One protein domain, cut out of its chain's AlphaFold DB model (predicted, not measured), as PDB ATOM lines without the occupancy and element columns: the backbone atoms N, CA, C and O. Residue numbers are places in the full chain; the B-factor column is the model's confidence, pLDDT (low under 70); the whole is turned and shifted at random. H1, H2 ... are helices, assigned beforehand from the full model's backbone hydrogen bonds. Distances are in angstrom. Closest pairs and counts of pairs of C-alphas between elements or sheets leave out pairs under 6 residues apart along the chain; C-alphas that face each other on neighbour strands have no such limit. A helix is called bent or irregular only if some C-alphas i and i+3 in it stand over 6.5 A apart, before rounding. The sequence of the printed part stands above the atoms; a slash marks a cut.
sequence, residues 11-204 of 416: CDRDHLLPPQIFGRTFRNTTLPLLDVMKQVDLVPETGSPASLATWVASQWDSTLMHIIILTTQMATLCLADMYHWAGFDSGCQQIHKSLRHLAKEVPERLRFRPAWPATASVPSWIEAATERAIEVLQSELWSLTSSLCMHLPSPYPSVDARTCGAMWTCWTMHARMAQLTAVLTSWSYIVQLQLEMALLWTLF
ATOM      1  N   CYS A  11     174.225 117.150 170.821       35.72
ATOM      2  CA  CYS A  11     173.911 118.356 170.049       35.72
ATOM      3  C   CYS A  11     174.793 118.494 168.791       35.72
ATOM      4  O   CYS A  11     174.334 118.994 167.769       35.72
ATOM      5  N   ASP A  12     176.039 118.020 168.830       37.41
ATOM      6  CA  ASP A  12     177.032 118.132 167.748       37.41
ATOM      7  C   ASP A  12     176.741 117.217 166.541       37.41
ATOM      8  O   ASP A  12     177.303 117.395 165.457       37.41
ATOM      9  N   ARG A  13     175.801 116.266 166.677       40.06
ATOM     10  CA  ARG A  13     175.330 115.414 165.568       40.06
ATOM     11  C   ARG A  13     174.693 116.184 164.399       40.06
ATOM     12  O   ARG A  13     174.586 115.603 163.322       40.06
ATOM     13  N   ASP A  14     174.369 117.470 164.572       39.56
ATOM     14  CA  ASP A  14     173.711 118.322 163.568       39.56
ATOM     15  C   ASP A  14     174.609 119.424 162.952       39.56
ATOM     16  O   ASP A  14     174.098 120.389 162.384       39.56
ATOM     17  N   HIS A  15     175.945 119.305 162.997       40.28
ATOM     18  CA  HIS A  15     176.867 120.268 162.352       40.28
ATOM     19  C   HIS A  15     176.674 121.731 162.828       40.28
ATOM     20  O   HIS A  15     176.501 122.654 162.029       40.28
ATOM     21  N   LEU A  16     176.710 121.957 164.147       41.81
ATOM     22  CA  LEU A  16     176.307 123.222 164.789       41.81
ATOM     23  C   LEU A  16     177.324 124.376 164.739       41.81
ATOM     24  O   LEU A  16     177.049 125.456 165.268       41.81
ATOM     25  N   LEU A  17     178.455 124.202 164.063       34.00
ATOM     26  CA  LEU A  17     179.243 125.315 163.537       34.00
ATOM     27  C   LEU A  17     179.054 125.308 162.023       34.00
ATOM     28  O   LEU A  17     179.307 124.263 161.422       34.00
ATOM     29  N   PRO A  18     178.660 126.426 161.376       34.41
ATOM     30  CA  PRO A  18     178.678 126.482 159.925       34.41
ATOM     31  C   PRO A  18     180.083 126.069 159.467       34.41
ATOM     32  O   PRO A  18     181.049 126.757 159.814       34.41
ATOM     33  N   PRO A  19     180.241 124.983 158.689       35.28
ATOM     34  CA  PRO A  19     181.554 124.485 158.273       35.28
ATOM     35  C   PRO A  19     182.295 125.444 157.317       35.28
ATOM     36  O   PRO A  19     183.296 125.071 156.721       35.28
ATOM     37  N   GLN A  20     181.809 126.680 157.150       40.31
ATOM     38  CA  GLN A  20     182.222 127.628 156.116       40.31
ATOM     39  C   GLN A  20     182.816 128.946 156.642       40.31
ATOM     40  O   GLN A  20     183.102 129.833 155.841       40.31
ATOM     41  N   ILE A  21     183.004 129.114 157.957       37.91
ATOM     42  CA  ILE A  21     183.622 130.344 158.503       37.91
ATOM     43  C   ILE A  21     185.153 130.252 158.457       37.91
ATOM     44  O   ILE A  21     185.838 131.236 158.179       37.91
ATOM     45  N   PHE A  22     185.700 129.053 158.668       30.05
ATOM     46  CA  PHE A  22     187.134 128.798 158.564       30.05
ATOM     47  C   PHE A  22     187.544 128.719 157.090       30.05
ATOM     48  O   PHE A  22     187.440 127.672 156.457       30.05
ATOM     49  N   GLY A  23     187.982 129.850 156.535       36.12
ATOM     50  CA  GLY A  23     188.508 129.930 155.168       36.12
ATOM     51  C   GLY A  23     188.249 131.254 154.451       36.12
ATOM     52  O   GLY A  23     188.877 131.511 153.427       36.12
ATOM     53  N   ARG A  24     187.367 132.113 154.979       49.16
ATOM     54  CA  ARG A  24     187.113 133.439 154.407       49.16
ATOM     55  C   ARG A  24     188.148 134.438 154.925       49.16
ATOM     56  O   ARG A  24     188.163 134.769 156.108       49.16
ATOM     57  N   THR A  25     189.035 134.901 154.053       55.94
ATOM     58  CA  THR A  25     189.999 135.959 154.373       55.94
ATOM     59  C   THR A  25     189.373 137.317 154.097       55.94
ATOM     60  O   THR A  25     188.830 137.536 153.020       55.94
ATOM     61  N   PHE A  26     189.457 138.243 155.048       63.53
ATOM     62  CA  PHE A  26     189.116 139.641 154.791       63.53
ATOM     63  C   PHE A  26     190.076 140.237 153.769       63.53
ATOM     64  O   PHE A  26     191.278 139.954 153.799       63.53
ATOM     65  N   ARG A  27     189.560 141.101 152.894       64.62
ATOM     66  CA  ARG A  27     190.416 141.869 151.997       64.62
ATOM     67  C   ARG A  27     191.078 142.992 152.785       64.62
ATOM     68  O   ARG A  27     190.403 143.931 153.184       64.62
ATOM     69  N   ASN A  28     192.389 142.891 152.977       68.62
ATOM     70  CA  ASN A  28     193.237 143.984 153.442       68.62
ATOM     71  C   ASN A  28     194.346 144.173 152.411       68.62
ATOM     72  O   ASN A  28     195.278 143.375 152.317       68.62
ATOM     73  N   THR A  29     194.193 145.204 151.595       66.06
ATOM     74  CA  THR A  29     195.093 145.491 150.477       66.06
ATOM     75  C   THR A  29     195.793 146.826 150.632       66.06
ATOM     76  O   THR A  29     196.703 147.082 149.855       66.06
ATOM     77  N   THR A  30     195.463 147.652 151.636       69.31
ATOM     78  CA  THR A  30     196.090 148.977 151.794       69.31
ATOM     79  C   THR A  30     197.598 148.868 152.005       69.31
ATOM     80  O   THR A  30     198.352 149.652 151.434       69.31
ATOM     81  N   LEU A  31     198.063 147.892 152.792       68.31
ATOM     82  CA  LEU A  31     199.497 147.673 153.010       68.31
ATOM     83  C   LEU A  31     200.217 147.164 151.745       68.31
ATOM     84  O   LEU A  31     201.151 147.840 151.314       68.31
ATOM     85  N   PRO A  32     199.773 146.063 151.093       66.88
ATOM     86  CA  PRO A  32     200.318 145.652 149.797       66.88
ATOM     87  C   PRO A  32     200.335 146.779 148.758       66.88
ATOM     88  O   PRO A  32     201.312 146.954 148.036       66.88
ATOM     89  N   LEU A  33     199.267 147.574 148.716       68.25
ATOM     90  CA  LEU A  33     199.117 148.724 147.838       68.25
ATOM     91  C   LEU A  33     200.177 149.793 148.098       68.25
ATOM     92  O   LEU A  33     200.848 150.236 147.170       68.25
ATOM     93  N   LEU A  34     200.360 150.186 149.357       70.75
ATOM     94  CA  LEU A  34     201.396 151.137 149.742       70.75
ATOM     95  C   LEU A  34     202.795 150.650 149.367       70.75
ATOM     96  O   LEU A  34     203.632 151.453 148.960       70.75
ATOM     97  N   ASP A  35     203.052 149.352 149.489       69.94
ATOM     98  CA  ASP A  35     204.340 148.778 149.119       69.94
ATOM     99  C   ASP A  35     204.555 148.775 147.603       69.94
ATOM    100  O   ASP A  35     205.637 149.142 147.150       69.94
ATOM    101  N   VAL A  36     203.523 148.474 146.813       67.50
ATOM    102  CA  VAL A  36     203.570 148.591 145.346       67.50
ATOM    103  C   VAL A  36     203.805 150.040 144.931       67.50
ATOM    104  O   VAL A  36     204.687 150.309 144.122       67.50
ATOM    105  N   MET A  37     203.090 150.996 145.530       75.00
ATOM    106  CA  MET A  37     203.266 152.423 145.243       75.00
ATOM    107  C   MET A  37     204.683 152.908 145.555       75.00
ATOM    108  O   MET A  37     205.241 153.676 144.780       75.00
ATOM    109  N   LYS A  38     205.295 152.431 146.647       77.88
ATOM    110  CA  LYS A  38     206.710 152.712 146.942       77.88
ATOM    111  C   LYS A  38     207.646 152.123 145.887       77.88
ATOM    112  O   LYS A  38     208.635 152.760 145.548       77.88
ATOM    113  N   GLN A  39     207.359 150.924 145.376       75.25
ATOM    114  CA  GLN A  39     208.193 150.274 144.357       75.25
ATOM    115  C   GLN A  39     208.186 151.022 143.019       75.25
ATOM    116  O   GLN A  39     209.189 150.988 142.311       75.25
ATOM    117  N   VAL A  40     207.086 151.703 142.687       70.81
ATOM    118  CA  VAL A  40     206.941 152.492 141.449       70.81
ATOM    119  C   VAL A  40     207.113 154.003 141.657       70.81
ATOM    120  O   VAL A  40     206.760 154.777 140.774       70.81
ATOM    121  N   ASP A  41     207.643 154.424 142.809       80.44
ATOM    122  CA  ASP A  41     207.901 155.831 143.166       80.44
ATOM    123  C   ASP A  41     206.654 156.746 143.108       80.44
ATOM    124  O   ASP A  41     206.714 157.923 142.761       80.44
ATOM    125  N   LEU A  42     205.486 156.199 143.471       78.50
ATOM    126  CA  LEU A  42     204.196 156.903 143.552       78.50
ATOM    127  C   LEU A  42     203.768 157.170 145.004       78.50
ATOM    128  O   LEU A  42     202.588 157.076 145.346       78.50
ATOM    129  N   VAL A  43     204.718 157.458 145.895       79.75
ATOM    130  CA  VAL A  43     204.416 157.697 147.315       79.75
ATOM    131  C   VAL A  43     203.525 158.941 147.461       79.75
ATOM    132  O   VAL A  43     203.900 160.007 146.972       79.75
ATOM    133  N   PRO A  44     202.364 158.860 148.143       82.44
ATOM    134  CA  PRO A  44     201.475 160.006 148.276       82.44
ATOM    135  C   PRO A  44     202.134 161.157 149.036       82.44
ATOM    136  O   PRO A  44     202.529 161.001 150.193       82.44
ATOM    137  N   GLU A  45     202.197 162.335 148.418       86.00
ATOM    138  CA  GLU A  45     202.680 163.541 149.090       86.00
ATOM    139  C   GLU A  45     201.772 163.905 150.270       86.00
ATOM    140  O   GLU A  45     200.547 163.774 150.199       86.00
ATOM    141  N   THR A  46     202.355 164.383 151.368       87.81
ATOM    142  CA  THR A  46     201.584 164.774 152.558       87.81
ATOM    143  C   THR A  46     200.625 165.918 152.226       87.81
ATOM    144  O   THR A  46     201.028 166.910 151.626       87.81
ATOM    145  N   GLY A  47     199.353 165.788 152.613       87.06
ATOM    146  CA  GLY A  47     198.318 166.780 152.306       87.06
ATOM    147  C   GLY A  47     197.778 166.699 150.873       87.06
ATOM    148  O   GLY A  47     196.921 167.499 150.500       87.06
ATOM    149  N   SER A  48     198.234 165.729 150.074       89.75
ATOM    150  CA  SER A  48     197.677 165.452 148.748       89.75
ATOM    151  C   SER A  48     196.386 164.635 148.838       89.75
ATOM    152  O   SER A  48     196.208 163.855 149.786       89.75
ATOM    153  N   PRO A  49     195.502 164.719 147.826       89.38
ATOM    154  CA  PRO A  49     194.370 163.809 147.667       89.38
ATOM    155  C   PRO A  49     194.728 162.325 147.871       89.38
ATOM    156  O   PRO A  49     193.967 161.587 148.493       89.38
ATOM    157  N   ALA A  50     195.901 161.892 147.392       86.38
ATOM    158  CA  ALA A  50     196.318 160.497 147.484       86.38
ATOM    159  C   ALA A  50     196.595 160.115 148.944       86.38
ATOM    160  O   ALA A  50     196.146 159.066 149.399       86.38
ATOM    161  N   SER A  51     197.243 161.003 149.711       87.38
ATOM    162  CA  SER A  51     197.502 160.771 151.139       87.38
ATOM    163  C   SER A  51     196.211 160.674 151.954       87.38
ATOM    164  O   SER A  51     196.125 159.867 152.878       87.38
ATOM    165  N   LEU A  52     195.177 161.431 151.568       90.19
ATOM    166  CA  LEU A  52     193.863 161.355 152.194       90.19
ATOM    167  C   LEU A  52     193.149 160.039 151.855       90.19
ATOM    168  O   LEU A  52     192.644 159.380 152.759       90.19
ATOM    169  N   ALA A  53     193.142 159.618 150.587       88.38
ATOM    170  CA  ALA A  53     192.555 158.336 150.187       88.38
ATOM    171  C   ALA A  53     193.230 157.151 150.907       88.38
ATOM    172  O   ALA A  53     192.550 156.285 151.461       88.38
ATOM    173  N   THR A  54     194.564 157.154 150.985       85.25
ATOM    174  CA  THR A  54     195.338 156.170 151.753       85.25
ATOM    175  C   THR A  54     195.001 156.200 153.245       85.25
ATOM    176  O   THR A  54     194.885 155.142 153.864       85.25
ATOM    177  N   TRP A  55     194.830 157.386 153.841       88.56
ATOM    178  CA  TRP A  55     194.445 157.512 155.248       88.56
ATOM    179  C   TRP A  55     193.102 156.833 155.528       88.56
ATOM    180  O   TRP A  55     193.011 156.015 156.444       88.56
ATOM    181  N   VAL A  56     192.083 157.126 154.716       90.44
ATOM    182  CA  VAL A  56     190.742 156.535 154.857       90.44
ATOM    183  C   VAL A  56     190.824 155.009 154.740       90.44
ATOM    184  O   VAL A  56     190.271 154.307 155.586       90.44
ATOM    185  N   ALA A  57     191.582 154.493 153.765       85.81
ATOM    186  CA  ALA A  57     191.796 153.056 153.594       85.81
ATOM    187  C   ALA A  57     192.489 152.402 154.802       85.81
ATOM    188  O   ALA A  57     192.063 151.356 155.290       85.81
ATOM    189  N   SER A  58     193.495 153.069 155.370       84.06
ATOM    190  CA  SER A  58     194.172 152.599 156.579       84.06
ATOM    191  C   SER A  58     193.248 152.586 157.804       84.06
ATOM    192  O   SER A  58     193.292 151.640 158.595       84.06
ATOM    193  N   GLN A  59     192.384 153.596 157.967       89.25
ATOM    194  CA  GLN A  59     191.410 153.620 159.063       89.25
ATOM    195  C   GLN A  59     190.329 152.548 158.898       89.25
ATOM    196  O   GLN A  59     189.923 151.947 159.897       89.25
ATOM    197  N   TRP A  60     189.900 152.270 157.665       88.81
ATOM    198  CA  TRP A  60     189.009 151.155 157.346       88.81
ATOM    199  C   TRP A  60     189.621 149.814 157.771       88.81
ATOM    200  O   TRP A  60     189.039 149.118 158.607       88.81
ATOM    201  N   ASP A  61     190.830 149.496 157.296       81.69
ATOM    202  CA  ASP A  61     191.519 148.241 157.624       81.69
ATOM    203  C   ASP A  61     191.785 148.102 159.125       81.69
ATOM    204  O   ASP A  61     191.557 147.043 159.714       81.69
ATOM    205  N   SER A  62     192.225 149.185 159.773       83.81
ATOM    206  CA  SER A  62     192.434 149.205 161.222       83.81
ATOM    207  C   SER A  62     191.135 148.916 161.975       83.81
ATOM    208  O   SER A  62     191.131 148.128 162.921       83.81
ATOM    209  N   THR A  63     190.017 149.519 161.566       88.62
ATOM    210  CA  THR A  63     188.716 149.307 162.216       88.62
ATOM    211  C   THR A  63     188.223 147.877 162.009       88.62
ATOM    212  O   THR A  63     187.812 147.237 162.977       88.62
ATOM    213  N   LEU A  64     188.323 147.341 160.787       82.75
ATOM    214  CA  LEU A  64     187.983 145.945 160.508       82.75
ATOM    215  C   LEU A  64     188.805 144.977 161.363       82.75
ATOM    216  O   LEU A  64     188.242 144.059 161.959       82.75
ATOM    217  N   MET A  65     190.114 145.205 161.498       81.38
ATOM    218  CA  MET A  65     190.973 144.373 162.346       81.38
ATOM    219  C   MET A  65     190.551 144.409 163.818       81.38
ATOM    220  O   MET A  65     190.510 143.362 164.463       81.38
ATOM    221  N   HIS A  66     190.159 145.572 164.348       85.25
ATOM    222  CA  HIS A  66     189.609 145.651 165.705       85.25
ATOM    223  C   HIS A  66     188.316 144.839 165.849       85.25
ATOM    224  O   HIS A  66     188.161 144.122 166.837       85.25
ATOM    225  N   ILE A  67     187.409 144.899 164.869       84.81
ATOM    226  CA  ILE A  67     186.172 144.103 164.881       84.81
ATOM    227  C   ILE A  67     186.491 142.601 164.891       84.81
ATOM    228  O   ILE A  67     185.902 141.851 165.672       84.81
ATOM    229  N   ILE A  68     187.453 142.155 164.080       77.12
ATOM    230  CA  ILE A  68     187.879 140.748 164.015       77.12
ATOM    231  C   ILE A  68     188.460 140.285 165.353       77.12
ATOM    232  O   ILE A  68     188.089 139.224 165.855       77.12
ATOM    233  N   ILE A  69     189.344 141.084 165.953       80.50
ATOM    234  CA  ILE A  69     189.942 140.768 167.253       80.50
ATOM    235  C   ILE A  69     188.845 140.637 168.313       80.50
ATOM    236  O   ILE A  69     188.810 139.638 169.027       80.50
ATOM    237  N   LEU A  70     187.916 141.593 168.379       83.94
ATOM    238  CA  LEU A  70     186.831 141.595 169.366       83.94
ATOM    239  C   LEU A  70     185.859 140.420 169.177       83.94
ATOM    240  O   LEU A  70     185.456 139.789 170.154       83.94
ATOM    241  N   THR A  71     185.502 140.086 167.935       76.81
ATOM    242  CA  THR A  71     184.617 138.944 167.635       76.81
ATOM    243  C   THR A  71     185.301 137.600 167.890       76.81
ATOM    244  O   THR A  71     184.666 136.676 168.394       76.81
ATOM    245  N   THR A  72     186.607 137.503 167.640       75.69
ATOM    246  CA  THR A  72     187.405 136.309 167.956       75.69
ATOM    247  C   THR A  72     187.588 136.150 169.464       75.69
ATOM    248  O   THR A  72     187.430 135.051 169.986       75.69
ATOM    249  N   GLN A  73     187.856 137.237 170.195       79.94
ATOM    250  CA  GLN A  73     187.896 137.222 171.660       79.94
ATOM    251  C   GLN A  73     186.565 136.752 172.247       79.94
ATOM    252  O   GLN A  73     186.571 135.928 173.157       79.94
ATOM    253  N   MET A  74     185.436 137.211 171.698       77.25
ATOM    254  CA  MET A  74     184.114 136.738 172.108       77.25
ATOM    255  C   MET A  74     183.967 135.230 171.885       77.25
ATOM    256  O   MET A  74     183.583 134.517 172.806       77.25
ATOM    257  N   ALA A  75     184.336 134.728 170.702       72.06
ATOM    258  CA  ALA A  75     184.298 133.295 170.416       72.06
ATOM    259  C   ALA A  75     185.171 132.485 171.396       72.06
ATOM    260  O   ALA A  75     184.738 131.449 171.896       72.06
ATOM    261  N   THR A  76     186.366 132.979 171.731       71.31
ATOM    262  CA  THR A  76     187.257 132.343 172.712       71.31
ATOM    263  C   THR A  76     186.657 132.336 174.119       71.31
ATOM    264  O   THR A  76     186.688 131.293 174.769       71.31
ATOM    265  N   LEU A  77     186.068 133.447 174.584       71.88
ATOM    266  CA  LEU A  77     185.382 133.513 175.885       71.88
ATOM    267  C   LEU A  77     184.233 132.503 175.962       71.88
ATOM    268  O   LEU A  77     184.068 131.816 176.967       71.88
ATOM    269  N   CYS A  78     183.465 132.372 174.880       68.25
ATOM    270  CA  CYS A  78     182.392 131.389 174.786       68.25
ATOM    271  C   CYS A  78     182.900 129.939 174.833       68.25
ATOM    272  O   CYS A  78     182.185 129.069 175.317       68.25
ATOM    273  N   LEU A  79     184.121 129.658 174.370       65.69
ATOM    274  CA  LEU A  79     184.703 128.313 174.429       65.69
ATOM    275  C   LEU A  79     185.368 128.005 175.780       65.69
ATOM    276  O   LEU A  79     185.284 126.874 176.255       65.69
ATOM    277  N   ALA A  80     186.037 128.988 176.387       63.84
ATOM    278  CA  ALA A  80     186.883 128.785 177.564       63.84
ATOM    279  C   ALA A  80     186.155 129.015 178.900       63.84
ATOM    280  O   ALA A  80     186.352 128.252 179.845       63.84
ATOM    281  N   ASP A  81     185.292 130.033 178.977       60.75
ATOM    282  CA  ASP A  81     184.841 130.601 180.255       60.75
ATOM    283  C   ASP A  81     183.358 130.373 180.562       60.75
ATOM    284  O   ASP A  81     182.862 130.842 181.587       60.75
ATOM    285  N   MET A  82     182.631 129.592 179.751       60.34
ATOM    286  CA  MET A  82     181.233 129.231 180.058       60.34
ATOM    287  C   MET A  82     181.068 128.510 181.410       60.34
ATOM    288  O   MET A  82     179.969 128.475 181.961       60.34
ATOM    289  N   TYR A  83     182.156 127.983 181.982       56.06
ATOM    290  CA  TYR A  83     182.190 127.377 183.315       56.06
ATOM    291  C   TYR A  83     182.295 128.407 184.463       56.06
ATOM    292  O   TYR A  83     182.001 128.074 185.612       56.06
ATOM    293  N   HIS A  84     182.662 129.661 184.169       70.25
ATOM    294  CA  HIS A  84     182.811 130.764 185.125       70.25
ATOM    295  C   HIS A  84     181.974 131.984 184.706       70.25
ATOM    296  O   HIS A  84     182.483 132.968 184.171       70.25
ATOM    297  N   TRP A  85     180.676 131.948 185.027       70.56
ATOM    298  CA  TRP A  85     179.693 132.935 184.555       70.56
ATOM    299  C   TRP A  85     180.062 134.405 184.811       70.56
ATOM    300  O   TRP A  85     179.880 135.237 183.932       70.56
ATOM    301  N   ALA A  86     180.603 134.738 185.986       71.75
ATOM    302  CA  ALA A  86     180.978 136.119 186.303       71.75
ATOM    303  C   ALA A  86     182.137 136.639 185.428       71.75
ATOM    304  O   ALA A  86     182.146 137.808 185.045       71.75
ATOM    305  N   GLY A  87     183.102 135.772 185.101       72.38
ATOM    306  CA  GLY A  87     184.204 136.104 184.193       72.38
ATOM    307  C   GLY A  87     183.713 136.254 182.757       72.38
ATOM    308  O   GLY A  87     184.018 137.252 182.106       72.38
ATOM    309  N   PHE A  88     182.872 135.317 182.315       74.44
ATOM    310  CA  PHE A  88     182.208 135.361 181.016       74.44
ATOM    311  C   PHE A  88     181.382 136.646 180.822       74.44
ATOM    312  O   PHE A  88     181.614 137.379 179.864       74.44
ATOM    313  N   ASP A  89     180.480 136.974 181.756       74.44
ATOM    314  CA  ASP A  89     179.641 138.180 181.701       74.44
ATOM    315  C   ASP A  89     180.487 139.464 181.678       74.44
ATOM    316  O   ASP A  89     180.286 140.330 180.825       74.44
ATOM    317  N   SER A  90     181.501 139.560 182.545       81.12
ATOM    318  CA  SER A  90     182.436 140.693 182.551       81.12
ATOM    319  C   SER A  90     183.159 140.852 181.205       81.12
ATOM    320  O   SER A  90     183.216 141.957 180.653       81.12
ATOM    321  N   GLY A  91     183.651 139.749 180.628       82.50
ATOM    322  CA  GLY A  91     184.297 139.738 179.315       82.50
ATOM    323  C   GLY A  91     183.353 140.163 178.187       82.50
ATOM    324  O   GLY A  91     183.699 141.030 177.378       82.50
ATOM    325  N   CYS A  92     182.122 139.642 178.169       78.44
ATOM    326  CA  CYS A  92     181.093 140.047 177.212       78.44
ATOM    327  C   CYS A  92     180.766 141.543 177.322       78.44
ATOM    328  O   CYS A  92     180.703 142.240 176.305       78.44
ATOM    329  N   GLN A  93     180.607 142.066 178.542       82.12
ATOM    330  CA  GLN A  93     180.364 143.490 178.783       82.12
ATOM    331  C   GLN A  93     181.535 144.361 178.325       82.12
ATOM    332  O   GLN A  93     181.314 145.448 177.786       82.12
ATOM    333  N   GLN A  94     182.774 143.907 178.520       88.50
ATOM    334  CA  GLN A  94     183.959 144.620 178.054       88.50
ATOM    335  C   GLN A  94     184.000 144.690 176.525       88.50
ATOM    336  O   GLN A  94     184.131 145.783 175.978       88.50
ATOM    337  N   ILE A  95     183.804 143.566 175.829       86.44
ATOM    338  CA  ILE A  95     183.768 143.529 174.358       86.44
ATOM    339  C   ILE A  95     182.629 144.398 173.816       86.44
ATOM    340  O   ILE A  95     182.827 145.175 172.880       86.44
ATOM    341  N   HIS A  96     181.452 144.340 174.439       85.75
ATOM    342  CA  HIS A  96     180.320 145.182 174.067       85.75
ATOM    343  C   HIS A  96     180.638 146.681 174.225       85.75
ATOM    344  O   HIS A  96     180.352 147.474 173.322       85.75
ATOM    345  N   LYS A  97     181.267 147.085 175.337       89.81
ATOM    346  CA  LYS A  97     181.730 148.468 175.538       89.81
ATOM    347  C   LYS A  97     182.744 148.878 174.469       89.81
ATOM    348  O   LYS A  97     182.597 149.963 173.913       89.81
ATOM    349  N   SER A  98     183.703 148.011 174.140       91.94
ATOM    350  CA  SER A  98     184.705 148.262 173.096       91.94
ATOM    351  C   SER A  98     184.074 148.463 171.719       91.94
ATOM    352  O   SER A  98     184.387 149.440 171.046       91.94
ATOM    353  N   LEU A  99     183.126 147.611 171.316       89.56
ATOM    354  CA  LEU A  99     182.424 147.760 170.035       89.56
ATOM    355  C   LEU A  99     181.583 149.043 169.980       89.56
ATOM    356  O   LEU A  99     181.596 149.739 168.968       89.56
ATOM    357  N   ARG A 100     180.889 149.405 171.070       90.88
ATOM    358  CA  ARG A 100     180.141 150.676 171.149       90.88
ATOM    359  C   ARG A 100     181.053 151.891 171.085       90.88
ATOM    360  O   ARG A 100     180.675 152.901 170.500       90.88
ATOM    361  N   HIS A 101     182.206 151.825 171.741       93.12
ATOM    362  CA  HIS A 101     183.188 152.897 171.697       93.12
ATOM    363  C   HIS A 101     183.717 153.069 170.272       93.12
ATOM    364  O   HIS A 101     183.625 154.167 169.732       93.12
ATOM    365  N   LEU A 102     184.111 151.967 169.626       92.44
ATOM    366  CA  LEU A 102     184.547 151.965 168.233       92.44
ATOM    367  C   LEU A 102     183.475 152.546 167.295       92.44
ATOM    368  O   LEU A 102     183.780 153.415 166.485       92.44
ATOM    369  N   ALA A 103     182.204 152.157 167.460       91.69
ATOM    370  CA  ALA A 103     181.086 152.672 166.656       91.69
ATOM    371  C   ALA A 103     180.917 154.198 166.734       91.69
ATOM    372  O   ALA A 103     180.484 154.824 165.764       91.69
ATOM    373  N   LYS A 104     181.250 154.799 167.885       92.75
ATOM    374  CA  LYS A 104     181.201 156.253 168.085       92.75
ATOM    375  C   LYS A 104     182.385 156.969 167.441       92.75
ATOM    376  O   LYS A 104     182.202 158.066 166.931       92.75
ATOM    377  N   GLU A 105     183.568 156.361 167.459       94.69
ATOM    378  CA  GLU A 105     184.791 156.976 166.933       94.69
ATOM    379  C   GLU A 105     184.912 156.891 165.409       94.69
ATOM    380  O   GLU A 105     185.516 157.770 164.797       94.69
ATOM    381  N   VAL A 106     184.358 155.841 164.790       94.12
ATOM    382  CA  VAL A 106     184.470 155.562 163.346       94.12
ATOM    383  C   VAL A 106     184.247 156.809 162.474       94.12
ATOM    384  O   VAL A 106     185.145 157.128 161.692       94.12
ATOM    385  N   PRO A 107     183.144 157.575 162.613       95.75
ATOM    386  CA  PRO A 107     182.914 158.742 161.763       95.75
ATOM    387  C   PRO A 107     184.000 159.810 161.885       95.75
ATOM    388  O   PRO A 107     184.445 160.351 160.876       95.75
ATOM    389  N   GLU A 108     184.440 160.113 163.107       95.00
ATOM    390  CA  GLU A 108     185.472 161.125 163.348       95.00
ATOM    391  C   GLU A 108     186.830 160.660 162.820       95.00
ATOM    392  O   GLU A 108     187.523 161.418 162.145       95.00
ATOM    393  N   ARG A 109     187.180 159.388 163.045       93.75
ATOM    394  CA  ARG A 109     188.441 158.792 162.580       93.75
ATOM    395  C   ARG A 109     188.558 158.777 161.057       93.75
ATOM    396  O   ARG A 109     189.612 159.127 160.528       93.75
ATOM    397  N   LEU A 110     187.489 158.394 160.356       93.12
ATOM    398  CA  LEU A 110     187.460 158.323 158.888       93.12
ATOM    399  C   LEU A 110     187.368 159.704 158.229       93.12
ATOM    400  O   LEU A 110     187.944 159.899 157.163       93.12
ATOM    401  N   ARG A 111     186.688 160.673 158.858       94.25
ATOM    402  CA  ARG A 111     186.626 162.059 158.361       94.25
ATOM    403  C   ARG A 111     187.846 162.892 158.735       94.25
ATOM    404  O   ARG A 111     187.996 163.982 158.186       94.25
ATOM    405  N   PHE A 112     188.695 162.426 159.651       92.88
ATOM    406  CA  PHE A 112     189.925 163.121 160.012       92.88
ATOM    407  C   PHE A 112     190.847 163.254 158.796       92.88
ATOM    408  O   PHE A 112     191.083 162.290 158.071       92.88
ATOM    409  N   ARG A 113     191.366 164.465 158.571       90.50
ATOM    410  CA  ARG A 113     192.147 164.821 157.376       90.50
ATOM    411  C   ARG A 113     193.557 165.261 157.794       90.50
ATOM    412  O   ARG A 113     193.800 166.462 157.934       90.50
ATOM    413  N   PRO A 114     194.481 164.323 158.064       87.88
ATOM    414  CA  PRO A 114     195.818 164.664 158.541       87.88
ATOM    415  C   PRO A 114     196.567 165.506 157.506       87.88
ATOM    416  O   PRO A 114     196.643 165.135 156.337       87.88
ATOM    417  N   ALA A 115     197.118 166.640 157.949       88.94
ATOM    418  CA  ALA A 115     197.873 167.581 157.116       88.94
ATOM    419  C   ALA A 115     197.127 168.104 155.865       88.94
ATOM    420  O   ALA A 115     197.753 168.633 154.949       88.94
ATOM    421  N   TRP A 116     195.793 167.988 155.824       90.75
ATOM    422  CA  TRP A 116     194.983 168.519 154.731       90.75
ATOM    423  C   TRP A 116     194.783 170.035 154.872       90.75
ATOM    424  O   TRP A 116     194.456 170.499 155.971       90.75
ATOM    425  N   PRO A 117     194.912 170.830 153.795       88.88
ATOM    426  CA  PRO A 117     194.667 172.266 153.870       88.88
ATOM    427  C   PRO A 117     193.202 172.567 154.221       88.88
ATOM    428  O   PRO A 117     192.289 172.125 153.528       88.88
ATOM    429  N   ALA A 118     192.958 173.370 155.262       83.88
ATOM    430  CA  ALA A 118     191.605 173.652 155.766       83.88
ATOM    431  C   ALA A 118     190.655 174.283 154.727       83.88
ATOM    432  O   ALA A 118     189.441 174.144 154.832       83.88
ATOM    433  N   THR A 119     191.202 174.976 153.725       85.19
ATOM    434  CA  THR A 119     190.447 175.636 152.651       85.19
ATOM    435  C   THR A 119     190.311 174.789 151.383       85.19
ATOM    436  O   THR A 119     189.581 175.181 150.475       85.19
ATOM    437  N   ALA A 120     191.002 173.647 151.289       87.44
ATOM    438  CA  ALA A 120     190.970 172.802 150.102       87.44
ATOM    439  C   ALA A 120     189.738 171.888 150.109       87.44
ATOM    440  O   ALA A 120     189.494 171.150 151.068       87.44
ATOM    441  N   SER A 121     188.988 171.893 149.005       88.75
ATOM    442  CA  SER A 121     187.894 170.948 148.781       88.75
ATOM    443  C   SER A 121     188.440 169.530 148.642       88.75
ATOM    444  O   SER A 121     189.382 169.304 147.877       88.75
ATOM    445  N   VAL A 122     187.826 168.570 149.329       89.44
ATOM    446  CA  VAL A 122     188.158 167.158 149.134       89.44
ATOM    447  C   VAL A 122     187.519 166.677 147.834       89.44
ATOM    448  O   VAL A 122     186.387 167.054 147.523       89.44
ATOM    449  N   PRO A 123     188.226 165.863 147.039       87.56
ATOM    450  CA  PRO A 123     187.625 165.246 145.874       87.56
ATOM    451  C   PRO A 123     186.365 164.444 146.205       87.56
ATOM    452  O   PRO A 123     186.374 163.610 147.109       87.56
ATOM    453  N   SER A 124     185.307 164.633 145.418       85.31
ATOM    454  CA  SER A 124     183.993 164.031 145.681       85.31
ATOM    455  C   SER A 124     184.008 162.502 145.756       85.31
ATOM    456  O   SER A 124     183.232 161.922 146.505       85.31
ATOM    457  N   TRP A 125     184.900 161.827 145.023       80.88
ATOM    458  CA  TRP A 125     185.047 160.367 145.095       80.88
ATOM    459  C   TRP A 125     185.704 159.900 146.397       80.88
ATOM    460  O   TRP A 125     185.362 158.831 146.891       80.88
ATOM    461  N   ILE A 126     186.610 160.694 146.977       87.25
ATOM    462  CA  ILE A 126     187.168 160.399 148.300       87.25
ATOM    463  C   ILE A 126     186.071 160.588 149.343       87.25
ATOM    464  O   ILE A 126     185.867 159.694 150.151       87.25
ATOM    465  N   GLU A 127     185.313 161.689 149.279       89.38
ATOM    466  CA  GLU A 127     184.190 161.916 150.201       89.38
ATOM    467  C   GLU A 127     183.150 160.793 150.117       89.38
ATOM    468  O   GLU A 127     182.771 160.234 151.141       89.38
ATOM    469  N   ALA A 128     182.751 160.394 148.907       84.50
ATOM    470  CA  ALA A 128     181.806 159.300 148.706       84.50
ATOM    471  C   ALA A 128     182.330 157.958 149.252       84.50
ATOM    472  O   ALA A 128     181.585 157.241 149.918       84.50
ATOM    473  N   ALA A 129     183.609 157.626 149.031       85.56
ATOM    474  CA  ALA A 129     184.215 156.417 149.594       85.56
ATOM    475  C   ALA A 129     184.296 156.473 151.132       85.56
ATOM    476  O   ALA A 129     184.017 155.477 151.800       85.56
ATOM    477  N   THR A 130     184.638 157.636 151.702       91.38
ATOM    478  CA  THR A 130     184.678 157.863 153.153       91.38
ATOM    479  C   THR A 130     183.307 157.669 153.784       91.38
ATOM    480  O   THR A 130     183.181 156.906 154.741       91.38
ATOM    481  N   GLU A 131     182.272 158.322 153.255       91.25
ATOM    482  CA  GLU A 131     180.917 158.198 153.795       91.25
ATOM    483  C   GLU A 131     180.404 156.764 153.661       91.25
ATOM    484  O   GLU A 131     179.848 156.219 154.614       91.25
ATOM    485  N   ARG A 132     180.709 156.085 152.549       87.31
ATOM    486  CA  ARG A 132     180.333 154.683 152.374       87.31
ATOM    487  C   ARG A 132     180.998 153.750 153.388       87.31
ATOM    488  O   ARG A 132     180.345 152.857 153.931       87.31
ATOM    489  N   ALA A 133     182.282 153.960 153.667       89.69
ATOM    490  CA  ALA A 133     183.007 153.222 154.697       89.69
ATOM    491  C   ALA A 133     182.394 153.439 156.091       89.69
ATOM    492  O   ALA A 133     182.231 152.482 156.850       89.69
ATOM    493  N   ILE A 134     182.010 154.680 156.410       93.25
ATOM    494  CA  ILE A 134     181.349 155.029 157.672       93.25
ATOM    495  C   ILE A 134     179.996 154.327 157.786       93.25
ATOM    496  O   ILE A 134     179.757 153.657 158.788       93.25
ATOM    497  N   GLU A 135     179.141 154.431 156.766       90.69
ATOM    498  CA  GLU A 135     177.816 153.800 156.741       90.69
ATOM    499  C   GLU A 135     177.892 152.300 157.042       90.69
ATOM    500  O   GLU A 135     177.186 151.796 157.919       90.69
ATOM    501  N   VAL A 136     178.780 151.590 156.339       88.00
ATOM    502  CA  VAL A 136     178.945 150.142 156.487       88.00
ATOM    503  C   VAL A 136     179.479 149.795 157.875       88.00
ATOM    504  O   VAL A 136     178.869 148.987 158.574       88.00
ATOM    505  N   LEU A 137     180.570 150.427 158.325       90.50
ATOM    506  CA  LEU A 137     181.141 150.140 159.647       90.50
ATOM    507  C   LEU A 137     180.147 150.430 160.767       90.50
ATOM    508  O   LEU A 137     180.027 149.633 161.694       90.50
ATOM    509  N   GLN A 138     179.417 151.544 160.688       91.44
ATOM    510  CA  GLN A 138     178.411 151.880 161.687       91.44
ATOM    511  C   GLN A 138     177.270 150.867 161.696       91.44
ATOM    512  O   GLN A 138     176.913 150.392 162.772       91.44
ATOM    513  N   SER A 139     176.722 150.513 160.531       87.38
ATOM    514  CA  SER A 139     175.655 149.512 160.418       87.38
ATOM    515  C   SER A 139     176.067 148.181 161.051       87.38
ATOM    516  O   SER A 139     175.358 147.644 161.907       87.38
ATOM    517  N   GLU A 140     177.251 147.678 160.704       85.06
ATOM    518  CA  GLU A 140     177.733 146.385 161.191       85.06
ATOM    519  C   GLU A 140     178.100 146.420 162.681       85.06
ATOM    520  O   GLU A 140     177.732 145.514 163.429       85.06
ATOM    521  N   LEU A 141     178.744 147.487 163.167       88.88
ATOM    522  CA  LEU A 141     179.038 147.656 164.594       88.88
ATOM    523  C   LEU A 141     177.761 147.777 165.433       88.88
ATOM    524  O   LEU A 141     177.678 147.196 166.519       88.88
ATOM    525  N   TRP A 142     176.742 148.486 164.943       85.94
ATOM    526  CA  TRP A 142     175.442 148.545 165.614       85.94
ATOM    527  C   TRP A 142     174.740 147.190 165.613       85.94
ATOM    528  O   TRP A 142     174.186 146.787 166.640       85.94
ATOM    529  N   SER A 143     174.815 146.450 164.508       84.00
ATOM    530  CA  SER A 143     174.266 145.098 164.428       84.00
ATOM    531  C   SER A 143     174.971 144.145 165.398       84.00
ATOM    532  O   SER A 143     174.306 143.445 166.162       84.00
ATOM    533  N   LEU A 144     176.308 144.179 165.463       80.38
ATOM    534  CA  LEU A 144     177.114 143.389 166.397       80.38
ATOM    535  C   LEU A 144     176.794 143.739 167.852       80.38
ATOM    536  O   LEU A 144     176.471 142.855 168.640       80.38
ATOM    537  N   THR A 145     176.811 145.024 168.212       80.88
ATOM    538  CA  THR A 145     176.486 145.470 169.581       80.88
ATOM    539  C   THR A 145     175.059 145.115 169.994       80.88
ATOM    540  O   THR A 145     174.846 144.732 171.140       80.88
ATOM    541  N   SER A 146     174.090 145.172 169.075       77.81
ATOM    542  CA  SER A 146     172.704 144.759 169.346       77.81
ATOM    543  C   SER A 146     172.533 143.240 169.424       77.81
ATOM    544  O   SER A 146     171.562 142.759 170.002       77.81
ATOM    545  N   SER A 147     173.452 142.485 168.819       70.38
ATOM    546  CA  SER A 147     173.439 141.019 168.818       70.38
ATOM    547  C   SER A 147     174.151 140.424 170.029       70.38
ATOM    548  O   SER A 147     173.905 139.268 170.371       70.38
ATOM    549  N   LEU A 148     175.028 141.196 170.675       67.06
ATOM    550  CA  LEU A 148     175.733 140.767 171.873       67.06
ATOM    551  C   LEU A 148     174.796 140.700 173.077       67.06
ATOM    552  O   LEU A 148     174.017 141.607 173.370       67.06
ATOM    553  N   CYS A 149     174.897 139.585 173.790       59.59
ATOM    554  CA  CYS A 149     174.022 139.254 174.897       59.59
ATOM    555  C   CYS A 149     174.208 140.198 176.093       59.59
ATOM    556  O   CYS A 149     175.170 140.082 176.841       59.59
ATOM    557  N   MET A 150     173.226 141.069 176.331       53.66
ATOM    558  CA  MET A 150     172.993 141.697 177.645       53.66
ATOM    559  C   MET A 150     171.842 141.021 178.415       53.66
ATOM    560  O   MET A 150     171.487 141.457 179.506       53.66
ATOM    561  N   HIS A 151     171.217 139.988 177.836       52.75
ATOM    562  CA  HIS A 151     169.965 139.403 178.334       52.75
ATOM    563  C   HIS A 151     170.032 137.893 178.597       52.75
ATOM    564  O   HIS A 151     168.988 137.267 178.772       52.75
ATOM    565  N   LEU A 152     171.226 137.289 178.636       53.56
ATOM    566  CA  LEU A 152     171.334 135.887 179.042       53.56
ATOM    567  C   LEU A 152     170.991 135.771 180.537       53.56
ATOM    568  O   LEU A 152     171.625 136.444 181.354       53.56
ATOM    569  N   PRO A 153     169.994 134.957 180.923       51.47
ATOM    570  CA  PRO A 153     169.710 134.717 182.330       51.47
ATOM    571  C   PRO A 153     170.907 134.026 183.002       51.47
ATOM    572  O   PRO A 153     171.538 133.152 182.410       51.47
ATOM    573  N   SER A 154     171.200 134.409 184.250       52.53
ATOM    574  CA  SER A 154     172.224 133.764 185.087       52.53
ATOM    575  C   SER A 154     171.998 132.240 185.152       52.53
ATOM    576  O   SER A 154     170.880 131.825 185.474       52.53
ATOM    577  N   PRO A 155     173.009 131.390 184.879       53.16
ATOM    578  CA  PRO A 155     172.793 129.957 184.710       53.16
ATOM    579  C   PRO A 155     172.753 129.117 186.002       53.16
ATOM    580  O   PRO A 155     172.652 127.899 185.891       53.16
ATOM    581  N   TYR A 156     172.781 129.682 187.218       49.53
ATOM    582  CA  TYR A 156     172.786 128.859 188.447       49.53
ATOM    583  C   TYR A 156     171.833 129.387 189.529       49.53
ATOM    584  O   TYR A 156     171.925 130.559 189.901       49.53
ATOM    585  N   PRO A 157     170.907 128.530 190.027       42.34
ATOM    586  CA  PRO A 157     171.305 127.579 191.077       42.34
ATOM    587  C   PRO A 157     170.939 126.083 190.917       42.34
ATOM    588  O   PRO A 157     171.340 125.306 191.778       42.34
ATOM    589  N   SER A 158     170.233 125.607 189.886       45.12
ATOM    590  CA  SER A 158     169.952 124.159 189.770       45.12
ATOM    591  C   SER A 158     169.655 123.705 188.339       45.12
ATOM    592  O   SER A 158     168.998 124.396 187.567       45.12
ATOM    593  N   VAL A 159     170.184 122.531 187.985       44.28
ATOM    594  CA  VAL A 159     170.067 121.900 186.664       44.28
ATOM    595  C   VAL A 159     168.612 121.470 186.433       44.28
ATOM    596  O   VAL A 159     168.159 120.481 186.997       44.28
ATOM    597  N   ASP A 160     167.884 122.224 185.614       43.81
ATOM    598  CA  ASP A 160     166.523 121.939 185.135       43.81
ATOM    599  C   ASP A 160     166.429 122.375 183.657       43.81
ATOM    600  O   ASP A 160     167.283 123.134 183.194       43.81
ATOM    601  N   ALA A 161     165.410 121.920 182.918       40.56
ATOM    602  CA  ALA A 161     165.173 122.004 181.464       40.56
ATOM    603  C   ALA A 161     165.395 123.379 180.771       40.56
ATOM    604  O   ALA A 161     165.348 123.482 179.544       40.56
ATOM    605  N   ARG A 162     165.694 124.439 181.531       44.72
ATOM    606  CA  ARG A 162     166.121 125.778 181.086       44.72
ATOM    607  C   ARG A 162     167.574 125.844 180.590       44.72
ATOM    608  O   ARG A 162     167.919 126.805 179.907       44.72
ATOM    609  N   THR A 163     168.409 124.838 180.863       46.88
ATOM    610  CA  THR A 163     169.771 124.711 180.295       46.88
ATOM    611  C   THR A 163     169.764 124.666 178.766       46.88
ATOM    612  O   THR A 163     170.634 125.255 178.130       46.88
ATOM    613  N   CYS A 164     168.737 124.058 178.166       40.47
ATOM    614  CA  CYS A 164     168.583 124.013 176.713       40.47
ATOM    615  C   CYS A 164     168.244 125.401 176.126       40.47
ATOM    616  O   CYS A 164     168.772 125.776 175.085       40.47
ATOM    617  N   GLY A 165     167.450 126.216 176.835       45.16
ATOM    618  CA  GLY A 165     167.092 127.577 176.409       45.16
ATOM    619  C   GLY A 165     168.267 128.560 176.436       45.16
ATOM    620  O   GLY A 165     168.438 129.329 175.494       45.16
ATOM    621  N   ALA A 166     169.116 128.496 177.468       50.28
ATOM    622  CA  ALA A 166     170.326 129.322 177.566       50.28
ATOM    623  C   ALA A 166     171.394 128.933 176.518       50.28
ATOM    624  O   ALA A 166     172.034 129.803 175.918       50.28
ATOM    625  N   MET A 167     171.546 127.631 176.234       51.91
ATOM    626  CA  MET A 167     172.387 127.150 175.130       51.91
ATOM    627  C   MET A 167     171.827 127.570 173.768       51.91
ATOM    628  O   MET A 167     172.599 127.982 172.907       51.91
ATOM    629  N   TRP A 168     170.503 127.565 173.583       51.28
ATOM    630  CA  TRP A 168     169.859 128.032 172.352       51.28
ATOM    631  C   TRP A 168     170.065 129.535 172.111       51.28
ATOM    632  O   TRP A 168     170.326 129.953 170.982       51.28
ATOM    633  N   THR A 169     170.042 130.360 173.161       61.53
ATOM    634  CA  THR A 169     170.375 131.792 173.057       61.53
ATOM    635  C   THR A 169     171.855 132.038 172.755       61.53
ATOM    636  O   THR A 169     172.167 132.900 171.937       61.53
ATOM    637  N   CYS A 170     172.767 131.251 173.341       61.59
ATOM    638  CA  CYS A 170     174.200 131.310 173.028       61.59
ATOM    639  C   CYS A 170     174.475 130.863 171.579       61.59
ATOM    640  O   CYS A 170     175.205 131.522 170.843       61.59
ATOM    641  N   TRP A 171     173.802 129.803 171.127       62.69
ATOM    642  CA  TRP A 171     173.859 129.333 169.745       62.69
ATOM    643  C   TRP A 171     173.333 130.380 168.760       62.69
ATOM    644  O   TRP A 171     174.008 130.700 167.788       62.69
ATOM    645  N   THR A 172     172.170 130.973 169.040       66.38
ATOM    646  CA  THR A 172     171.587 132.028 168.197       66.38
ATOM    647  C   THR A 172     172.526 133.233 168.105       66.38
ATOM    648  O   THR A 172     172.701 133.805 167.030       66.38
ATOM    649  N   MET A 173     173.182 133.594 169.212       69.56
ATOM    650  CA  MET A 173     174.209 134.635 169.237       69.56
ATOM    651  C   MET A 173     175.415 134.259 168.365       69.56
ATOM    652  O   MET A 173     175.828 135.070 167.539       69.56
ATOM    653  N   HIS A 174     175.964 133.047 168.496       68.12
ATOM    654  CA  HIS A 174     177.078 132.581 167.660       68.12
ATOM    655  C   HIS A 174     176.718 132.545 166.178       68.12
ATOM    656  O   HIS A 174     177.489 133.041 165.360       68.12
ATOM    657  N   ALA A 175     175.543 132.019 165.831       67.44
ATOM    658  CA  ALA A 175     175.048 131.988 164.461       67.44
ATOM    659  C   ALA A 175     174.916 133.407 163.888       67.44
ATOM    660  O   ALA A 175     175.336 133.667 162.760       67.44
ATOM    661  N   ARG A 176     174.411 134.353 164.688       70.81
ATOM    662  CA  ARG A 176     174.289 135.754 164.281       70.81
ATOM    663  C   ARG A 176     175.643 136.445 164.144       70.81
ATOM    664  O   ARG A 176     175.856 137.145 163.163       70.81
ATOM    665  N   MET A 177     176.580 136.228 165.066       70.12
ATOM    666  CA  MET A 177     177.943 136.762 164.943       70.12
ATOM    667  C   MET A 177     178.667 136.182 163.728       70.12
ATOM    668  O   MET A 177     179.281 136.930 162.981       70.12
ATOM    669  N   ALA A 178     178.542 134.878 163.483       67.56
ATOM    670  CA  ALA A 178     179.075 134.221 162.294       67.56
ATOM    671  C   ALA A 178     178.533 134.842 161.000       67.56
ATOM    672  O   ALA A 178     179.304 135.157 160.092       67.56
ATOM    673  N   GLN A 179     177.215 135.052 160.936       72.31
ATOM    674  CA  GLN A 179     176.569 135.713 159.809       72.31
ATOM    675  C   GLN A 179     177.094 137.142 159.624       72.31
ATOM    676  O   GLN A 179     177.446 137.516 158.510       72.31
ATOM    677  N   LEU A 180     177.204 137.928 160.698       72.00
ATOM    678  CA  LEU A 180     177.702 139.306 160.632       72.00
ATOM    679  C   LEU A 180     179.173 139.379 160.211       72.00
ATOM    680  O   LEU A 180     179.530 140.212 159.387       72.00
ATOM    681  N   THR A 181     180.026 138.476 160.698       69.44
ATOM    682  CA  THR A 181     181.425 138.391 160.255       69.44
ATOM    683  C   THR A 181     181.514 138.038 158.768       69.44
ATOM    684  O   THR A 181     182.321 138.626 158.055       69.44
ATOM    685  N   ALA A 182     180.655 137.141 158.270       68.00
ATOM    686  CA  ALA A 182     180.577 136.821 156.845       68.00
ATOM    687  C   ALA A 182     180.124 138.026 155.997       68.00
ATOM    688  O   ALA A 182     180.726 138.306 154.961       68.00
ATOM    689  N   VAL A 183     179.116 138.773 156.463       72.88
ATOM    690  CA  VAL A 183     178.651 140.020 155.830       72.88
ATOM    691  C   VAL A 183     179.769 141.067 155.805       72.88
ATOM    692  O   VAL A 183     180.023 141.674 154.766       72.88
ATOM    693  N   LEU A 184     180.502 141.229 156.909       74.38
ATOM    694  CA  LEU A 184     181.671 142.106 156.993       74.38
ATOM    695  C   LEU A 184     182.781 141.692 156.025       74.38
ATOM    696  O   LEU A 184     183.423 142.560 155.436       74.38
ATOM    697  N   THR A 185     183.018 140.391 155.828       71.06
ATOM    698  CA  THR A 185     183.973 139.928 154.815       71.06
ATOM    699  C   THR A 185     183.538 140.391 153.430       71.06
ATOM    700  O   THR A 185     184.335 141.008 152.726       71.06
ATOM    701  N   SER A 186     182.276 140.184 153.056       71.56
ATOM    702  CA  SER A 186     181.727 140.655 151.779       71.56
ATOM    703  C   SER A 186     181.873 142.172 151.619       71.56
ATOM    704  O   SER A 186     182.341 142.649 150.584       71.56
ATOM    705  N   TRP A 187     181.570 142.940 152.667       77.75
ATOM    706  CA  TRP A 187     181.781 144.385 152.668       77.75
ATOM    707  C   TRP A 187     183.247 144.786 152.537       77.75
ATOM    708  O   TRP A 187     183.528 145.767 151.852       77.75
ATOM    709  N   SER A 188     184.180 144.029 153.124       76.25
ATOM    710  CA  SER A 188     185.616 144.284 152.964       76.25
ATOM    711  C   SER A 188     186.036 144.250 151.505       76.25
ATOM    712  O   SER A 188     186.774 145.123 151.077       76.25
ATOM    713  N   TYR A 189     185.483 143.353 150.693       72.06
ATOM    714  CA  TYR A 189     185.771 143.328 149.262       72.06
ATOM    715  C   TYR A 189     185.232 144.545 148.511       72.06
ATOM    716  O   TYR A 189     185.899 145.057 147.611       72.06
ATOM    717  N   ILE A 190     184.038 145.008 148.880       73.94
ATOM    718  CA  ILE A 190     183.348 146.110 148.203       73.94
ATOM    719  C   ILE A 190     183.967 147.455 148.591       73.94
ATOM    720  O   ILE A 190     184.396 148.212 147.723       73.94
ATOM    721  N   VAL A 191     184.031 147.751 149.890       80.31
ATOM    722  CA  VAL A 191     184.481 149.056 150.387       80.31
ATOM    723  C   VAL A 191     185.978 149.231 150.165       80.31
ATOM    724  O   VAL A 191     186.395 150.290 149.702       80.31
ATOM    725  N   GLN A 192     186.789 148.189 150.383       78.62
ATOM    726  CA  GLN A 192     188.223 148.269 150.099       78.62
ATOM    727  C   GLN A 192     188.484 148.571 148.622       78.62
ATOM    728  O   GLN A 192     189.366 149.361 148.303       78.62
ATOM    729  N   LEU A 193     187.691 148.005 147.706       74.62
ATOM    730  CA  LEU A 193     187.802 148.355 146.293       74.62
ATOM    731  C   LEU A 193     187.417 149.814 146.035       74.62
ATOM    732  O   LEU A 193     188.109 150.495 145.290       74.62
ATOM    733  N   GLN A 194     186.335 150.316 146.630       78.38
ATOM    734  CA  GLN A 194     185.948 151.723 146.469       78.38
ATOM    735  C   GLN A 194     187.051 152.671 146.959       78.38
ATOM    736  O   GLN A 194     187.314 153.692 146.324       78.38
ATOM    737  N   LEU A 195     187.740 152.305 148.040       81.00
ATOM    738  CA  LEU A 195     188.886 153.038 148.574       81.00
ATOM    739  C   LEU A 195     190.107 152.965 147.641       81.00
ATOM    740  O   LEU A 195     190.738 153.987 147.372       81.00
ATOM    741  N   GLU A 196     190.401 151.793 147.072       78.50
ATOM    742  CA  GLU A 196     191.424 151.632 146.030       78.50
ATOM    743  C   GLU A 196     191.107 152.452 144.779       78.50
ATOM    744  O   GLU A 196     192.000 153.079 144.217       78.50
ATOM    745  N   MET A 197     189.841 152.481 144.353       76.50
ATOM    746  CA  MET A 197     189.392 153.286 143.217       76.50
ATOM    747  C   MET A 197     189.555 154.769 143.494       76.50
ATOM    748  O   MET A 197     190.042 155.504 142.637       76.50
ATOM    749  N   ALA A 198     189.201 155.209 144.702       79.88
ATOM    750  CA  ALA A 198     189.393 156.589 145.107       79.88
ATOM    751  C   ALA A 198     190.877 156.987 145.059       79.88
ATOM    752  O   ALA A 198     191.200 158.090 144.612       79.88
ATOM    753  N   LEU A 199     191.785 156.087 145.451       80.44
ATOM    754  CA  LEU A 199     193.224 156.307 145.321       80.44
ATOM    755  C   LEU A 199     193.680 156.294 143.855       80.44
ATOM    756  O   LEU A 199     194.377 157.209 143.421       80.44
ATOM    757  N   LEU A 200     193.248 155.312 143.066       76.44
ATOM    758  CA  LEU A 200     193.590 155.199 141.648       76.44
ATOM    759  C   LEU A 200     193.157 156.420 140.849       76.44
ATOM    760  O   LEU A 200     193.964 156.975 140.119       76.44
ATOM    761  N   TRP A 201     191.921 156.890 141.017       78.81
ATOM    762  CA  TRP A 201     191.423 158.094 140.339       78.81
ATOM    763  C   TRP A 201     192.076 159.378 140.826       78.81
ATOM    764  O   TRP A 201     191.934 160.431 140.206       78.81
ATOM    765  N   THR A 202     192.764 159.313 141.957       80.88
ATOM    766  CA  THR A 202     193.558 160.425 142.442       80.88
ATOM    767  C   THR A 202     194.918 160.478 141.760       80.88
ATOM    768  O   THR A 202     195.350 161.551 141.348       80.88
ATOM    769  N   LEU A 203     195.570 159.325 141.620       76.88
ATOM    770  CA  LEU A 203     196.853 159.202 140.930       76.88
ATOM    771  C   LEU A 203     196.689 159.342 139.406       76.88
ATOM    772  O   LEU A 203     197.518 159.954 138.741       76.88
ATOM    773  N   PHE A 204     195.582 158.824 138.869       72.75
ATOM    774  CA  PHE A 204     195.239 158.787 137.448       72.75
ATOM    775  C   PHE A 204     193.800 159.274 137.263       72.75
ATOM    776  O   PHE A 204     192.869 158.467 137.166       72.75
TER     777      PHE A 204
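What this domain is: This is residues 11 to 204 of the 416 residues of the protein "Hypothetical protein" of Symbiodinium natans (UniProt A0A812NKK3). The model is a long up-and-down bundle of four helices, H2, H3, H4 and H5, each running against the one before it. The short helix H1 packs on H2 by its first residues, and residues 36 to 41 stick out. The printed part has 194 residues with five named helices, H1 to H5 in chain order, and no named strand; its class is all helix. It is loose, with a radius of gyration of the C-alphas of 20.4 A, and only just elongated, spanning 66 by 33 by 22 A.

How they stand to each other: H1, residues 30 to 39, and H2, residues 49 to 80, form a hairpin at a steep tilt of 40 degrees; H1 touches residues 54 to 61 of H2 alone, and the closest C-alphas, of Thr 30 and Ala 57, are 6.2 A apart. H2 is the hub, touching four helices. H3, residues 85 to 111, touches it at a shallow tilt of 8 degrees, opposite ways, closest at C-alphas 56 and 110, 5.5 A. H4, residues 124 to 147, touches H3, closest at C-alphas 103 and 138, 5.7 A. H5, residues 163 to 203, touches H4, closest at C-alphas 126 and 198, 5.4 A, and H2, closest at C-alphas 53 and 199, 5.3 A. H3 and H5 are apart. Every O i to N i+4 pair is within hydrogen-bond range in H1, H2, H4 and H5; in H3 21 of 23 are.

Where its parts are: H1 begins at C-alpha 30 (196.090, 148.977, 151.794) and is 14.3 A long. H2 measures 46.7 A, H3 39.8 A and H4 34.3 A. H3 is irregular, with C-alphas 104 and 107 7.0 A apart, and has a kink of 38 degrees near residue 105. H5, 58.9 A, ends at C-alpha 203 (196.853, 159.202, 140.930).

The domain as a whole: The C-alphas farthest apart, of Asp 41 and Asp 160, are 68.0 A apart. The printed part has no cut. The links H3 to H4 and H4 to H5 are long. Mean pLDDT of the printed part is 73.7; 62 residues are under 70, among them 11 to 33 and 148 to 175.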